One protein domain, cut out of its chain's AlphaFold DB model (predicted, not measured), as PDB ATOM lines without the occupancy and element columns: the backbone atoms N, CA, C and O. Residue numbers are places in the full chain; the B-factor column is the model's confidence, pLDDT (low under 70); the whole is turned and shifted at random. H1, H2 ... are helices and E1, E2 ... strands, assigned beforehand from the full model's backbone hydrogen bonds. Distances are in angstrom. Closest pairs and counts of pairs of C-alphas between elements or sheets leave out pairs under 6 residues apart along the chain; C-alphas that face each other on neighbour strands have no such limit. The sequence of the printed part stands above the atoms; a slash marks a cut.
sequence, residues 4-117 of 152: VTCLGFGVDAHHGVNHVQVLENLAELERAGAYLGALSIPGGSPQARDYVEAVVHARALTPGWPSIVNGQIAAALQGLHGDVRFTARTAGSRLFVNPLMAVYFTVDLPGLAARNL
ATOM      1  N   VAL A   4     102.661  77.337  90.948       97.12
ATOM      2  CA  VAL A   4     101.599  76.706  90.162       97.12
ATOM      3  C   VAL A   4     100.357  77.559  90.307       97.12
ATOM      4  O   VAL A   4      99.941  77.871  91.423       97.12
ATOM      5  N   THR A   5      99.757  77.910  89.176       96.06
ATOM      6  CA  THR A   5      98.497  78.640  89.146       96.06
ATOM      7  C   THR A   5      97.457  77.826  88.392       96.06
ATOM      8  O   THR A   5      97.685  77.410  87.257       96.06
ATOM      9  N   CYS A   6      96.315  77.606  89.037       94.19
ATOM     10  CA  CYS A   6      95.184  76.863  88.498       94.19
ATOM     11  C   CYS A   6      94.004  77.809  88.262       94.19
ATOM     12  O   CYS A   6      93.741  78.694  89.074       94.19
ATOM     13  N   LEU A   7      93.270  77.581  87.177       93.19
ATOM     14  CA  LEU A   7      92.054  78.304  86.808       93.19
ATOM     15  C   LEU A   7      91.029  77.332  86.203       93.19
ATOM     16  O   LEU A   7      91.345  76.165  85.974       93.19
ATOM     17  N   GLY A   8      89.806  77.797  85.939       91.94
ATOM     18  CA  GLY A   8      88.733  76.933  85.434       91.94
ATOM     19  C   GLY A   8      88.022  76.134  86.527       91.94
ATOM     20  O   GLY A   8      87.547  75.028  86.276       91.94
ATOM     21  N   PHE A   9      87.932  76.677  87.746       92.19
ATOM     22  CA  PHE A   9      87.195  76.052  88.845       92.19
ATOM     23  C   PHE A   9      85.757  75.713  88.420       92.19
ATOM     24  O   PHE A   9      84.982  76.590  88.039       92.19
ATOM     25  N   GLY A  10      85.406  74.426  88.444       87.56
ATOM     26  CA  GLY A  10      84.125  73.952  87.910       87.56
ATOM     27  C   GLY A  10      84.243  73.010  86.713       87.56
ATOM     28  O   GLY A  10      83.370  72.179  86.493       87.56
ATOM     29  N   VAL A  11      85.317  73.122  85.925       86.38
ATOM     30  CA  VAL A  11      85.333  72.566  84.562       86.38
ATOM     31  C   VAL A  11      85.290  71.036  84.503       86.38
ATOM     32  O   VAL A  11      84.674  70.470  83.602       86.38
ATOM     33  N   ASP A  12      85.879  70.367  85.496       84.12
ATOM     34  CA  ASP A  12      85.973  68.904  85.565       84.12
ATOM     35  C   ASP A  12      84.893  68.243  86.433       84.12
ATOM     36  O   ASP A  12      84.999  67.055  86.747       84.12
ATOM     37  N   ALA A  13      83.819  68.965  86.784       80.38
ATOM     38  CA  ALA A  13      82.683  68.401  87.525       80.38
ATOM     39  C   ALA A  13      82.159  67.108  86.872       80.38
ATOM     40  O   ALA A  13      81.901  66.105  87.536       80.38
ATOM     41  N   HIS A  14      82.061  67.119  85.540       73.31
ATOM     42  CA  HIS A  14      81.584  65.991  84.736       73.31
ATOM     43  C   HIS A  14      82.590  64.838  84.633       73.31
ATOM     44  O   HIS A  14      82.196  63.725  84.300       73.31
ATOM     45  N   HIS A  15      83.864  65.083  84.949       77.06
ATOM     46  CA  HIS A  15      84.919  64.070  85.011       77.06
ATOM     47  C   HIS A  15      85.138  63.538  86.440       77.06
ATOM     48  O   HIS A  15      86.141  62.880  86.712       77.06
ATOM     49  N   GLY A  16      84.200  63.810  87.358       77.31
ATOM     50  CA  GLY A  16      84.224  63.300  88.730       77.31
ATOM     51  C   GLY A  16      85.063  64.128  89.704       77.31
ATOM     52  O   GLY A  16      85.263  63.696  90.839       77.31
ATOM     53  N   VAL A  17      85.542  65.313  89.307       83.00
ATOM     54  CA  VAL A  17      86.233  66.224  90.228       83.00
ATOM     55  C   VAL A  17      85.205  66.942  91.094       83.00
ATOM     56  O   VAL A  17      84.397  67.730  90.606       83.00
ATOM     57  N   ASN A  18      85.254  66.705  92.404       87.81
ATOM     58  CA  ASN A  18      84.409  67.407  93.360       87.81
ATOM     59  C   ASN A  18      85.058  68.737  93.788       87.81
ATOM     60  O   ASN A  18      86.152  68.768  94.347       87.81
ATOM     61  N   HIS A  19      84.363  69.851  93.561       87.19
ATOM     62  CA  HIS A  19      84.882  71.191  93.854       87.19
ATOM     63  C   HIS A  19      85.066  71.485  95.345       87.19
ATOM     64  O   HIS A  19      85.958  72.251  95.696       87.19
ATOM     65  N   VAL A  20      84.291  70.849  96.230       89.69
ATOM     66  CA  VAL A  20      84.497  70.973  97.682       89.69
ATOM     67  C   VAL A  20      85.849  70.384  98.068       89.69
ATOM     68  O   VAL A  20      86.600  71.021  98.795       89.69
ATOM     69  N   GLN A  21      86.218  69.232  97.505       90.81
ATOM     70  CA  GLN A  21      87.527  68.617  97.753       90.81
ATOM     71  C   GLN A  21      88.685  69.491  97.249       90.81
ATOM     72  O   GLN A  21      89.747  69.521  97.867       90.81
ATOM     73  N   VAL A  22      88.492  70.242  96.157       91.75
ATOM     74  CA  VAL A  22      89.481  71.236  95.701       91.75
ATOM     75  C   VAL A  22      89.663  72.333  96.753       91.75
ATOM     76  O   VAL A  22      90.799  72.651  97.101       91.75
ATOM     77  N   LEU A  23      88.570  72.875  97.297       93.06
ATOM     78  CA  LEU A  23      88.623  73.898  98.347       93.06
ATOM     79  C   LEU A  23      89.246  73.364  99.646       93.06
ATOM     80  O   LEU A  23      90.060  74.051 100.257       93.06
ATOM     81  N   GLU A  24      88.934  72.126 100.039       93.19
ATOM     82  CA  GLU A  24      89.575  71.450 101.176       93.19
ATOM     83  C   GLU A  24      91.090  71.314 100.962       93.19
ATOM     84  O   GLU A  24      91.873  71.649 101.848       93.19
ATOM     85  N   ASN A  25      91.526  70.884  99.772       94.06
ATOM     86  CA  ASN A  25      92.949  70.750  99.452       94.06
ATOM     87  C   ASN A  25      93.680  72.101  99.495       94.06
ATOM     88  O   ASN A  25      94.812  72.162  99.980       94.06
ATOM     89  N   LEU A  26      93.040  73.178  99.024       95.88
ATOM     90  CA  LEU A  26      93.564  74.543  99.136       95.88
ATOM     91  C   LEU A  26      93.679  74.984 100.601       95.88
ATOM     92  O   LEU A  26      94.717  75.511 100.986       95.88
ATOM     93  N   ALA A  27      92.676  74.707 101.436       96.06
ATOM     94  CA  ALA A  27      92.727  75.013 102.868       96.06
ATOM     95  C   ALA A  27      93.845  74.238 103.587       96.06
ATOM     96  O   ALA A  27      94.533  74.757 104.465       96.06
ATOM     97  N   GLU A  28      94.078  72.987 103.197       96.50
ATOM     98  CA  GLU A  28      95.190  72.216 103.733       96.50
ATOM     99  C   GLU A  28      96.562  72.732 103.238       96.50
ATOM    100  O   GLU A  28      97.545  72.609 103.969       96.50
ATOM    101  N   LEU A  29      96.652  73.301 102.024       97.38
ATOM    102  CA  LEU A  29      97.860  73.978 101.520       97.38
ATOM    103  C   LEU A  29      98.106  75.303 102.248       97.38
ATOM    104  O   LEU A  29      99.248  75.586 102.594       97.38
ATOM    105  N   GLU A  30      97.055  76.067 102.541       97.69
ATOM    106  CA  GLU A  30      97.117  77.267 103.384       97.69
ATOM    107  C   GLU A  30      97.666  76.933 104.770       97.69
ATOM    108  O   GLU A  30      98.629  77.544 105.224       97.69
ATOM    109  N   ARG A  31      97.150  75.876 105.408       97.44
ATOM    110  CA  ARG A  31      97.669  75.406 106.704       97.44
ATOM    111  C   ARG A  31      99.156  75.032 106.651       97.44
ATOM    112  O   ARG A  31      99.838  75.108 107.668       97.44
ATOM    113  N   ALA A  32      99.652  74.611 105.489       96.69
ATOM    114  CA  ALA A  32     101.060  74.300 105.261       96.69
ATOM    115  C   ALA A  32     101.899  75.520 104.821       96.69
ATOM    116  O   ALA A  32     103.083  75.358 104.534       96.69
ATOM    117  N   GLY A  33     101.310  76.719 104.732       97.19
ATOM    118  CA  GLY A  33     101.972  77.933 104.243       97.19
ATOM    119  C   GLY A  33     102.287  77.915 102.743       97.19
ATOM    120  O   GLY A  33     103.144  78.664 102.285       97.19
ATOM    121  N   ALA A  34     101.638  77.031 101.982       97.69
ATOM    122  CA  ALA A  34     101.896  76.813 100.559       97.69
ATOM    123  C   ALA A  34     100.843  77.448  99.638       97.69
ATOM    124  O   ALA A  34     101.044  77.481  98.425       97.69
ATOM    125  N   TYR A  35      99.718  77.931 100.171       97.88
ATOM    126  CA  TYR A  35      98.748  78.695  99.390       97.88
ATOM    127  C   TYR A  35      99.172  80.164  99.342       97.88
ATOM    128  O   TYR A  35      99.491  80.773 100.355       97.88
ATOM    129  N   LEU A  36      99.229  80.717  98.132       97.56
ATOM    130  CA  LEU A  36      99.695  82.083  97.876       97.56
ATOM    131  C   LEU A  36      98.525  83.037  97.598       97.56
ATOM    132  O   LEU A  36      98.733  84.193  97.233       97.56
ATOM    133  N   GLY A  37      97.295  82.547  97.766       96.94
ATOM    134  CA  GLY A  37      96.070  83.296  97.552       96.94
ATOM    135  C   GLY A  37      95.440  83.074  96.179       96.94
ATOM    136  O   GLY A  37      95.867  82.244  95.366       96.94
ATOM    137  N   ALA A  38      94.383  83.845  95.942       96.94
ATOM    138  CA  ALA A  38      93.666  83.859  94.684       96.94
ATOM    139  C   ALA A  38      93.393  85.283  94.210       96.94
ATOM    140  O   ALA A  38      93.237  86.205  95.009       96.94
ATOM    141  N   LEU A  39      93.301  85.436  92.894       94.56
ATOM    142  CA  LEU A  39      92.878  86.671  92.244       94.56
ATOM    143  C   LEU A  39      91.898  86.354  91.120       94.56
ATOM    144  O   LEU A  39      91.968  85.288  90.511       94.56
ATOM    145  N   SER A  40      91.000  87.282  90.821       91.56
ATOM    146  CA  SER A  40      90.195  87.247  89.602       91.56
ATOM    147  C   SER A  40      90.670  88.333  88.647       91.56
ATOM    148  O   SER A  40      91.041  89.432  89.063       91.56
ATOM    149  N   ILE A  41      90.666  88.022  87.353       84.50
ATOM    150  CA  ILE A  41      90.926  89.023  86.320       84.50
ATOM    151  C   ILE A  41      89.594  89.703  85.979       84.50
ATOM    152  O   ILE A  41      88.649  89.009  85.592       84.50
ATOM    153  N   PRO A  42      89.482  91.042  86.089       87.19
ATOM    154  CA  PRO A  42      88.277  91.746  85.671       87.19
ATOM    155  C   PRO A  42      88.019  91.538  84.177       87.19
ATOM    156  O   PRO A  42      88.928  91.725  83.366       87.19
ATOM    157  N   GLY A  43      86.779  91.226  83.795       87.19
ATOM    158  CA  GLY A  43      86.419  90.972  82.391       87.19
ATOM    159  C   GLY A  43      86.703  92.149  81.445       87.19
ATOM    160  O   GLY A  43      87.021  91.945  80.280       87.19
ATOM    161  N   GLY A  44      86.666  93.388  81.951       91.38
ATOM    162  CA  GLY A  44      87.004  94.594  81.181       91.38
ATOM    163  C   GLY A  44      88.504  94.906  81.077       91.38
ATOM    164  O   GLY A  44      88.878  95.912  80.478       91.38
ATOM    165  N   SER A  45      89.373  94.096  81.683       94.06
ATOM    166  CA  SER A  45      90.819  94.339  81.678       94.06
ATOM    167  C   SER A  45      91.468  93.980  80.328       94.06
ATOM    168  O   SER A  45      90.942  93.144  79.588       94.06
ATOM    169  N   PRO A  46      92.633  94.564  79.988       96.31
ATOM    170  CA  PRO A  46      93.430  94.116  78.844       96.31
ATOM    171  C   PRO A  46      93.759  92.618  78.897       96.31
ATOM    172  O   PRO A  46      93.607  91.927  77.902       96.31
ATOM    173  N   GLN A  47      94.089  92.092  80.077       94.88
ATOM    174  CA  GLN A  47      94.458  90.690  80.271       94.88
ATOM    175  C   GLN A  47      93.304  89.732  79.950       94.88
ATOM    176  O   GLN A  47      93.527  88.657  79.396       94.88
ATOM    177  N   ALA A  48      92.065  90.112  80.279       94.62
ATOM    178  CA  ALA A  48      90.890  89.332  79.901       94.62
ATOM    179  C   ALA A  48      90.705  89.295  78.376       94.62
ATOM    180  O   ALA A  48      90.398  88.236  77.828       94.62
ATOM    181  N   ARG A  49      90.938  90.421  77.688       96.06
ATOM    182  CA  ARG A  49      90.883  90.491  76.219       96.06
ATOM    183  C   ARG A  49      91.964  89.626  75.580       96.06
ATOM    184  O   ARG A  49      91.624  88.776  74.763       96.06
ATOM    185  N   ASP A  50      93.209  89.752  76.031       96.56
ATOM    186  CA  ASP A  50      94.339  88.967  75.521       96.56
ATOM    187  C   ASP A  50      94.100  87.459  75.695       96.56
ATOM    188  O   ASP A  50      94.355  86.669  74.784       96.56
ATOM    189  N   TYR A  51      93.547  87.042  76.842       95.50
ATOM    190  CA  TYR A  51      93.178  85.645  77.071       95.50
ATOM    191  C   TYR A  51      92.112  85.176  76.072       95.50
ATOM    192  O   TYR A  51      92.275  84.138  75.434       95.50
ATOM    193  N   VAL A  52      91.025  85.937  75.907       95.50
ATOM    194  CA  VAL A  52      89.943  85.596  74.970       95.50
ATOM    195  C   VAL A  52      90.466  85.497  73.534       95.50
ATOM    196  O   VAL A  52      90.148  84.532  72.836       95.50
ATOM    197  N   GLU A  53      91.294  86.445  73.102       97.25
ATOM    198  CA  GLU A  53      91.907  86.447  71.772       97.25
ATOM    199  C   GLU A  53      92.821  85.234  71.566       97.25
ATOM    200  O   GLU A  53      92.725  84.560  70.537       97.25
ATOM    201  N   ALA A  54      93.629  84.874  72.567       96.81
ATOM    202  CA  ALA A  54      94.464  83.678  72.522       96.81
ATOM    203  C   ALA A  54      93.629  82.392  72.385       96.81
ATOM    204  O   ALA A  54      93.984  81.502  71.608       96.81
ATOM    205  N   VAL A  55      92.489  82.294  73.080       95.25
ATOM    206  CA  VAL A  55      91.569  81.149  72.952       95.25
ATOM    207  C   VAL A  55      90.956  81.075  71.553       95.25
ATOM    208  O   VAL A  55      90.890  79.989  70.971       95.25
ATOM    209  N   VAL A  56      90.532  82.210  70.988       95.12
ATOM    210  CA  VAL A  56      90.004  82.280  69.615       95.12
ATOM    211  C   VAL A  56      91.072  81.867  68.603       95.12
ATOM    212  O   VAL A  56      90.801  81.042  67.727       95.12
ATOM    213  N   HIS A  57      92.294  82.377  68.753       96.81
ATOM    214  CA  HIS A  57      93.418  82.040  67.890       96.81
ATOM    215  C   HIS A  57      93.758  80.543  67.952       96.81
ATOM    216  O   HIS A  57      93.805  79.871  66.921       96.81
ATOM    217  N   ALA A  58      93.902  79.979  69.155       95.38
ATOM    218  CA  ALA A  58      94.178  78.556  69.344       95.38
ATOM    219  C   ALA A  58      93.077  77.666  68.742       95.38
ATOM    220  O   ALA A  58      93.368  76.638  68.127       95.38
ATOM    221  N   ARG A  59      91.807  78.078  68.864       92.88
ATOM    222  CA  ARG A  59      90.668  77.392  68.241       92.88
ATOM    223  C   ARG A  59      90.751  77.402  66.714       92.88
ATOM    224  O   ARG A  59      90.448  76.381  66.101       92.88
ATOM    225  N   ALA A  60      91.157  78.516  66.107       93.88
ATOM    226  CA  ALA A  60      91.325  78.611  64.658       93.88
ATOM    227  C   ALA A  60      92.432  77.675  64.138       93.88
ATOM    228  O   ALA A  60      92.291  77.110  63.057       93.88
ATOM    229  N   LEU A  61      93.490  77.457  64.928       95.31
ATOM    230  CA  LEU A  61      94.574  76.519  64.606       95.31
ATOM    231  C   LEU A  61      94.208  75.043  64.845       95.31
ATOM    232  O   LEU A  61      94.852  74.151  64.297       95.31
ATOM    233  N   THR A  62      93.181  74.769  65.652       90.94
ATOM    234  CA  THR A  62      92.771  73.407  66.044       90.94
ATOM    235  C   THR A  62      91.278  73.144  65.797       90.94
ATOM    236  O   THR A  62      90.565  72.693  66.697       90.94
ATOM    237  N   PRO A  63      90.755  73.362  64.573       84.94
ATOM    238  CA  PRO A  63      89.311  73.376  64.319       84.94
ATOM    239  C   PRO A  63      88.610  72.038  64.614       84.94
ATOM    240  O   PRO A  63      87.444  72.032  65.001       84.94
ATOM    241  N   GLY A  64      89.314  70.908  64.482       87.69
ATOM    242  CA  GLY A  64      88.779  69.583  64.824       87.69
ATOM    243  C   GLY A  64      88.809  69.250  66.322       87.69
ATOM    244  O   GLY A  64      88.060  68.383  66.773       87.69
ATOM    245  N   TRP A  65      89.656  69.931  67.098       86.50
ATOM    246  CA  TRP A  65      89.918  69.624  68.511       86.50
ATOM    247  C   TRP A  65      90.044  70.895  69.365       86.50
ATOM    248  O   TRP A  65      91.029  71.054  70.087       86.50
ATOM    249  N   PRO A  66      89.061  71.810  69.312       87.50
ATOM    250  CA  PRO A  66      89.120  73.027  70.101       87.50
ATOM    251  C   PRO A  66      89.057  72.706  71.599       87.50
ATOM    252  O   PRO A  66      88.322  71.823  72.048       87.50
ATOM    253  N   SER A  67      89.803  73.470  72.391       89.81
ATOM    254  CA  SER A  67      89.833  73.306  73.842       89.81
ATOM    255  C   SER A  67      88.504  73.726  74.488       89.81
ATOM    256  O   SER A  67      88.232  74.917  74.642       89.81
ATOM    257  N   ILE A  68      87.739  72.751  74.983       87.56
ATOM    258  CA  ILE A  68      86.498  72.978  75.746       87.56
ATOM    259  C   ILE A  68      86.766  73.764  77.042       87.56
ATOM    260  O   ILE A  68      85.992  74.653  77.387       87.56
ATOM    261  N   VAL A  69      87.871  73.468  77.737       89.88
ATOM    262  CA  VAL A  69      88.231  74.100  79.021       89.88
ATOM    263  C   VAL A  69      88.479  75.598  78.847       89.88
ATOM    264  O   VAL A  69      87.762  76.416  79.417       89.88
ATOM    265  N   ASN A  70      89.440  75.960  77.992       92.94
ATOM    266  CA  ASN A  70      89.741  77.366  77.710       92.94
ATOM    267  C   ASN A  70      88.540  78.127  77.118       92.94
ATOM    268  O   ASN A  70      88.357  79.302  77.423       92.94
ATOM    269  N   GLY A  71      87.680  77.463  76.333       91.81
ATOM    270  CA  GLY A  71      86.433  78.061  75.846       91.81
ATOM    271  C   GLY A  71      85.485  78.475  76.976       91.81
ATOM    272  O   GLY A  71      84.968  79.587  76.963       91.81
ATOM    273  N   GLN A  72      85.302  77.623  77.989       91.19
ATOM    274  CA  GLN A  72      84.462  77.943  79.151       91.19
ATOM    275  C   GLN A  72      85.054  79.058  80.021       91.19
ATOM    276  O   GLN A  72      84.317  79.934  80.466       91.19
ATOM    277  N   ILE A  73      86.375  79.075  80.219       93.25
ATOM    278  CA  ILE A  73      87.052  80.159  80.948       93.25
ATOM    279  C   ILE A  73      86.882  81.492  80.205       93.25
ATOM    280  O   ILE A  73      86.532  82.498  80.821       93.25
ATOM    281  N   ALA A  74      87.064  81.502  78.880       93.94
ATOM    282  CA  ALA A  74      86.830  82.686  78.055       93.94
ATOM    283  C   ALA A  74      85.371  83.170  78.151       93.94
ATOM    284  O   ALA A  74      85.127  84.370  78.243       93.94
ATOM    285  N   ALA A  75      84.408  82.245  78.197       92.44
ATOM    286  CA  ALA A  75      82.996  82.553  78.419       92.44
ATOM    287  C   ALA A  75      82.760  83.248  79.767       92.44
ATOM    288  O   ALA A  75      82.071  84.264  79.829       92.44
ATOM    289  N   ALA A  76      83.354  82.709  80.834       92.88
ATOM    290  CA  ALA A  76      83.238  83.259  82.179       92.88
ATOM    291  C   ALA A  76      83.830  84.676  82.261       92.88
ATOM    292  O   ALA A  76      83.216  85.561  82.851       92.88
ATOM    293  N   LEU A  77      84.976  84.919  81.609       93.88
ATOM    294  CA  LEU A  77      85.586  86.254  81.507       93.88
ATOM    295  C   LEU A  77      84.699  87.265  80.766       93.88
ATOM    296  O   LEU A  77      84.750  88.456  81.062       93.88
ATOM    297  N   GLN A  78      83.865  86.795  79.837       92.12
ATOM    298  CA  GLN A  78      82.876  87.607  79.120       92.12
ATOM    299  C   GLN A  78      81.549  87.764  79.886       92.12
ATOM    300  O   GLN A  78      80.607  88.355  79.364       92.12
ATOM    301  N   GLY A  79      81.449  87.238  81.111       90.25
ATOM    302  CA  GLY A  79      80.234  87.303  81.927       90.25
ATOM    303  C   GLY A  79      79.135  86.321  81.511       90.25
ATOM    304  O   GLY A  79      78.009  86.430  81.993       90.25
ATOM    305  N   LEU A  80      79.436  85.357  80.635       90.75
ATOM    306  CA  LEU A  80      78.498  84.294  80.280       90.75
ATOM    307  C   LEU A  80      78.399  83.268  81.420       90.75
ATOM    308  O   LEU A  80      79.343  83.086  82.190       90.75
ATOM    309  N   HIS A  81      77.265  82.573  81.524       87.38
ATOM    310  CA  HIS A  81      77.024  81.565  82.560       87.38
ATOM    311  C   HIS A  81      76.122  80.424  82.060       87.38
ATOM    312  O   HIS A  81      75.363  80.586  81.105       87.38
ATOM    313  N   GLY A  82      76.171  79.269  82.731       81.88
ATOM    314  CA  GLY A  82      75.340  78.105  82.405       81.88
ATOM    315  C   GLY A  82      75.845  77.292  81.206       81.88
ATOM    316  O   GLY A  82      77.054  77.140  81.021       81.88
ATOM    317  N   ASP A  83      74.915  76.748  80.410       79.19
ATOM    318  CA  ASP A  83      75.203  75.839  79.285       79.19
ATOM    319  C   ASP A  83      75.627  76.606  78.024       79.19
ATOM    320  O   ASP A  83      74.897  76.703  77.035       79.19
ATOM    321  N   VAL A  84      76.826  77.189  78.073       75.81
ATOM    322  CA  VAL A  84      77.424  77.889  76.930       75.81
ATOM    323  C   VAL A  84      78.094  76.871  76.010       75.81
ATOM    324  O   VAL A  84      79.177  76.357  76.296       75.81
ATOM    325  N   ARG A  85      77.452  76.566  74.880       70.19
ATOM    326  CA  ARG A  85      77.927  75.549  73.931       70.19
ATOM    327  C   ARG A  85      78.855  76.148  72.884       70.19
ATOM    328  O   ARG A  85      78.454  76.990  72.087       70.19
ATOM    329  N   PHE A  86      80.084  75.643  72.835       62.47
ATOM    330  CA  PHE A  86      81.102  76.106  71.886       62.47
ATOM    331  C   PHE A  86      81.294  75.184  70.679       62.47
ATOM    332  O   PHE A  86      81.830  75.626  69.660       62.47
ATOM    333  N   THR A  87      80.901  73.910  70.784       59.97
ATOM    334  CA  THR A  87      81.202  72.874  69.783       59.97
ATOM    335  C   THR A  87      80.080  71.840  69.684       59.97
ATOM    336  O   THR A  87      79.376  71.592  70.661       59.97
ATOM    337  N   ALA A  88      79.964  71.163  68.539       55.97
ATOM    338  CA  ALA A  88      79.057  70.020  68.381       55.97
ATOM    339  C   ALA A  88      79.426  68.828  69.294       55.97
ATOM    340  O   ALA A  88      78.574  68.014  69.634       55.97
ATOM    341  N   ARG A  89      80.686  68.749  69.747       52.56
ATOM    342  CA  ARG A  89      81.206  67.679  70.613       52.56
ATOM    343  C   ARG A  89      80.627  67.700  72.034       52.56
ATOM    344  O   ARG A  89      80.701  66.694  72.728       52.56
ATOM    345  N   THR A  90      80.029  68.811  72.461       55.03
ATOM    346  CA  THR A  90      79.414  68.951  73.792       55.03
ATOM    347  C   THR A  90      77.888  68.810  73.758       55.03
ATOM    348  O   THR A  90      77.231  69.126  74.741       55.03
ATOM    349  N   ALA A  91      77.300  68.322  72.655       51.03
ATOM    350  CA  ALA A  91      75.845  68.255  72.457       51.03
ATOM    351  C   ALA A  91      75.071  67.388  73.481       51.03
ATOM    352  O   ALA A  91      73.848  67.488  73.544       51.03
ATOM    353  N   GLY A  92      75.758  66.574  74.293       51.19
ATOM    354  CA  GLY A  92      75.159  65.727  75.335       51.19
ATOM    355  C   GLY A  92      75.593  66.041  76.772       51.19
ATOM    356  O   GLY A  92      75.139  65.369  77.695       51.19
ATOM    357  N   SER A  93      76.455  67.038  76.988       56.31
ATOM    358  CA  SER A  93      76.970  67.392  78.317       56.31
ATOM    359  C   SER A  93      76.535  68.809  78.660       56.31
ATOM    360  O   SER A  93      76.852  69.738  77.923       56.31
ATOM    361  N   ARG A  94      75.807  68.987  79.769       57.78
ATOM    362  CA  ARG A  94      75.488  70.328  80.279       57.78
ATOM    363  C   ARG A  94      76.787  70.971  80.734       57.78
ATOM    364  O   ARG A  94      77.335  70.516  81.723       57.78
ATOM    365  N   LEU A  95      77.284  71.981  80.032       69.25
ATOM    366  CA  LEU A  95      78.399  72.769  80.548       69.25
ATOM    367  C   LEU A  95      77.866  73.713  81.636       69.25
ATOM    368  O   LEU A  95      76.703  74.117  81.594       69.25
ATOM    369  N   PHE A  96      78.687  74.042  82.632       80.56
ATOM    370  CA  PHE A  96      78.306  74.987  83.683       80.56
ATOM    371  C   PHE A  96      79.363  76.074  83.815       80.56
ATOM    372  O   PHE A  96      80.215  76.054  84.706       80.56
ATOM    373  N   VAL A  97      79.295  77.039  82.898       87.50
ATOM    374  CA  VAL A  97      80.099  78.253  82.995       87.50
ATOM    375  C   VAL A  97      79.685  79.015  84.249       87.50
ATOM    376  O   VAL A  97      78.499  79.262  84.478       87.50
ATOM    377  N   ASN A  98      80.671  79.383  85.061       88.62
ATOM    378  CA  ASN A  98      80.479  80.134  86.290       88.62
ATOM    379  C   ASN A  98      81.658  81.105  86.501       88.62
ATOM    380  O   ASN A  98      82.761  80.836  86.018       88.62
ATOM    381  N   PRO A  99      81.470  82.214  87.234       88.75
ATOM    382  CA  PRO A  99      82.508  83.233  87.396       88.75
ATOM    383  C   PRO A  99      83.755  82.751  88.155       88.75
ATOM    384  O   PRO A  99      84.826  83.329  87.973       88.75
ATOM    385  N   LEU A 100      83.678  81.672  88.950       91.69
ATOM    386  CA  LEU A 100      84.856  81.117  89.636       91.69
ATOM    387  C   LEU A 100      85.863  80.505  88.652       91.69
ATOM    388  O   LEU A 100      87.034  80.354  88.991       91.69
ATOM    389  N   MET A 101      85.455  80.210  87.414       92.38
ATOM    390  CA  MET A 101      86.373  79.760  86.366       92.38
ATOM    391  C   MET A 101      87.448  80.801  86.025       92.38
ATOM    392  O   MET A 101      88.535  80.417  85.597       92.38
ATOM    393  N   ALA A 102      87.166  82.091  86.239       93.00
ATOM    394  CA  ALA A 102      88.101  83.195  86.020       93.00
ATOM    395  C   ALA A 102      88.979  83.512  87.250       93.00
ATOM    396  O   ALA A 102      89.741  84.483  87.234       93.00
ATOM    397  N   VAL A 103      88.868  82.718  88.320       94.88
ATOM    398  CA  VAL A 103      89.700  82.845  89.518       94.88
ATOM    399  C   VAL A 103      90.968  82.016  89.347       94.88
ATOM    400  O   VAL A 103      90.924  80.822  89.052       94.88
ATOM    401  N   TYR A 104      92.100  82.673  89.560       95.38
ATOM    402  CA  TYR A 104      93.430  82.095  89.576       95.38
ATOM    403  C   TYR A 104      93.779  81.746  91.018       95.38
ATOM    404  O   TYR A 104      93.960  82.643  91.837       95.38
ATOM    405  N   PHE A 105      93.897  80.459  91.320       97.25
ATOM    406  CA  PHE A 105      94.384  79.957  92.602       97.25
ATOM    407  C   PHE A 105      95.872  79.669  92.473       97.25
ATOM    408  O   PHE A 105      96.263  78.866  91.624       97.25
ATOM    409  N   THR A 106      96.702  80.317  93.288       97.94
ATOM    410  CA  THR A 106      98.160  80.187  93.190       97.94
ATOM    411  C   THR A 106      98.728  79.526  94.435       97.94
ATOM    412  O   THR A 106      98.337  79.834  95.559       97.94
ATOM    413  N   VAL A 107      99.656  78.596  94.230       97.94
ATOM    414  CA  VAL A 107     100.329  77.839  95.290       97.94
ATOM    415  C   VAL A 107     101.830  77.774  95.014       97.94
ATOM    416  O   VAL A 107     102.271  77.843  93.861       97.94
ATOM    417  N   ASP A 108     102.621  77.628  96.071       97.94
ATOM    418  CA  ASP A 108     104.042  77.311  95.962       97.94
ATOM    419  C   ASP A 108     104.210  75.878  95.431       97.94
ATOM    420  O   ASP A 108     103.630  74.924  95.956       97.94
ATOM    421  N   LEU A 109     104.990  75.721  94.357       97.06
ATOM    422  CA  LEU A 109     105.162  74.439  93.672       97.06
ATOM    423  C   LEU A 109     105.784  73.366  94.588       97.06
ATOM    424  O   LEU A 109     105.219  72.274  94.649       97.06
ATOM    425  N   PRO A 110     106.906  73.614  95.297       96.56
ATOM    426  CA  PRO A 110     107.416  72.678  96.299       96.56
ATOM    427  C   PRO A 110     106.372  72.272  97.344       96.56
ATOM    428  O   PRO A 110     106.213  71.078  97.604       96.56
ATOM    429  N   GLY A 111     105.625  73.234  97.896       96.25
ATOM    430  CA  GLY A 111     104.563  72.967  98.867       96.25
ATOM    431  C   GLY A 111     103.435  72.089  98.315       96.25
ATOM    432  O   GLY A 111     102.978  71.167  98.994       96.25
ATOM    433  N   LEU A 112     103.026  72.305  97.060       96.50
ATOM    434  CA  LEU A 112     102.068  71.438  96.365       96.50
ATOM    435  C   LEU A 112     102.637  70.031  96.134       96.50
ATOM    436  O   LEU A 112     101.966  69.033  96.404       96.50
ATOM    437  N   ALA A 113     103.871  69.942  95.634       95.81
ATOM    438  CA  ALA A 113     104.522  68.683  95.290       95.81
ATOM    439  C   ALA A 113     104.707  67.776  96.515       95.81
ATOM    440  O   ALA A 113     104.427  66.582  96.430       95.81
ATOM    441  N   ALA A 114     105.074  68.346  97.667       95.06
ATOM    442  CA  ALA A 114     105.233  67.618  98.928       95.06
ATOM    443  C   ALA A 114     103.950  66.906  99.397       95.06
ATOM    444  O   ALA A 114     104.011  65.975 100.198       95.06
ATOM    445  N   ARG A 115     102.782  67.332  98.904       92.94
ATOM    446  CA  ARG A 115     101.469  66.771  99.260       92.94
ATOM    447  C   ARG A 115     100.865  65.910  98.154       92.94
ATOM    448  O   ARG A 115      99.779  65.357  98.327       92.94
ATOM    449  N   ASN A 116     101.542  65.784  97.016       93.69
ATOM    450  CA  ASN A 116     101.061  64.971  95.916       93.69
ATOM    451  C   ASN A 116     101.281  63.483  96.222       93.69
ATOM    452  O   ASN A 116     102.408  63.002  96.312       93.69
ATOM    453  N   LEU A 117     100.182  62.738  96.338       92.62
ATOM    454  CA  LEU A 117     100.217  61.313  96.674       92.62
ATOM    455  C   LEU A 117     100.769  60.441  95.538       92.62
ATOM    456  O   LEU A 117     101.209  59.321  95.781       92.62
TER     457      LEU A 117
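Overview. This is residues 4 to 117 of the 152 residues of an uncharacterized protein of Catellatospora sp. IY07-71 (UniProt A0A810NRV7). Picture a small three-stranded sheet with H1 over one of its faces and the other face bare, and at the far end of the longest axis a helical hairpin of H2 and H3. Short H4 sits between the two parts, touching H3 and running directly into strand E3, while the unnamed stretch of residues 78 to 98 makes a long loop at the hairpin's end of the domain. The printed part has 114 residues with five named helices and three named strands, in the order E1 H1 E2 H2 H3 H4 E3 H5; the sheet's order is E1, E3, E2, all antiparallel, and the class is mixed, helices and strands. The whole is compact, with a radius of gyration of the C-alphas of 15.3 A and spans of 42 by 33 by 24 A.

Along the chain. Find C-alpha 4 at (101.599, 76.706, 90.162), where E1 begins; it ends at residue 6. H1 holds residues 19 to 31 and is 18.6 A long, and E2 follows at residues 35 to 40, 15.6 A. Go on to C-alpha 46 at (93.430, 94.116, 78.844), where H2 begins; it runs 22.7 A to residue 61. H3 is residues 68 to 77, 14.5 A, and H4 is residues 99 to 102, 5.8 A. E3, residues 103 to 108, spans 16.7 A, and H5, residues 109 to 113, ends at C-alpha 113 at (104.522, 68.683, 95.290).

Arrangement. Look first at inner strand E3: N 6 and O 105 of its pair with E1 are 2.9 A apart, and N 104 and O 39 of its pair with E2 are 2.8 A apart, both within hydrogen-bond range. E1, H1 and E2 form a split strand-helix-strand unit, two strands running the same way with E3 between them, and its crossover is right-handed. H1 is on the sheet, over E3 and E2, at a height over the sheet of 10.6 A, making two layers, helix on one face; on the local plane it stands at 31 degrees to E3, only just slantwise to the strands. The closest C-alphas of H1 and E2 are those of Leu 29 and Tyr 35, 5.3 A apart. H5 only grazes the sheet and is close to H1 but not clearly touching, C-alphas 29 and 112 being 7.1 A apart. H4 also only grazes the sheet, and it touches H3, closest at the C-alphas of Ala 76 and Pro 99, 5.3 A. H2, with residues 48 to 55 alone, touches H3 in a hairpin at a shallow tilt of 27 degrees, opposite ways, closest at the C-alphas of Val 52 and Ala 74, 5.3 A. H1 is apart from H2 and H3. In H1, H2, H3 and H5 every O i to N i+4 pair is within hydrogen-bond range; H4 is too short for such a pair.

Size, cuts and confidence. The two C-alphas farthest apart are those of Gly 33 and Ala 88, 43.3 A. The printed part has no cut, and its long links are E1 to H1, 12 residues, and H3 to H4, 21 residues. Look for low confidence at residues 86 to 95, where pLDDT is under 70; the mean of the printed part is 88.7.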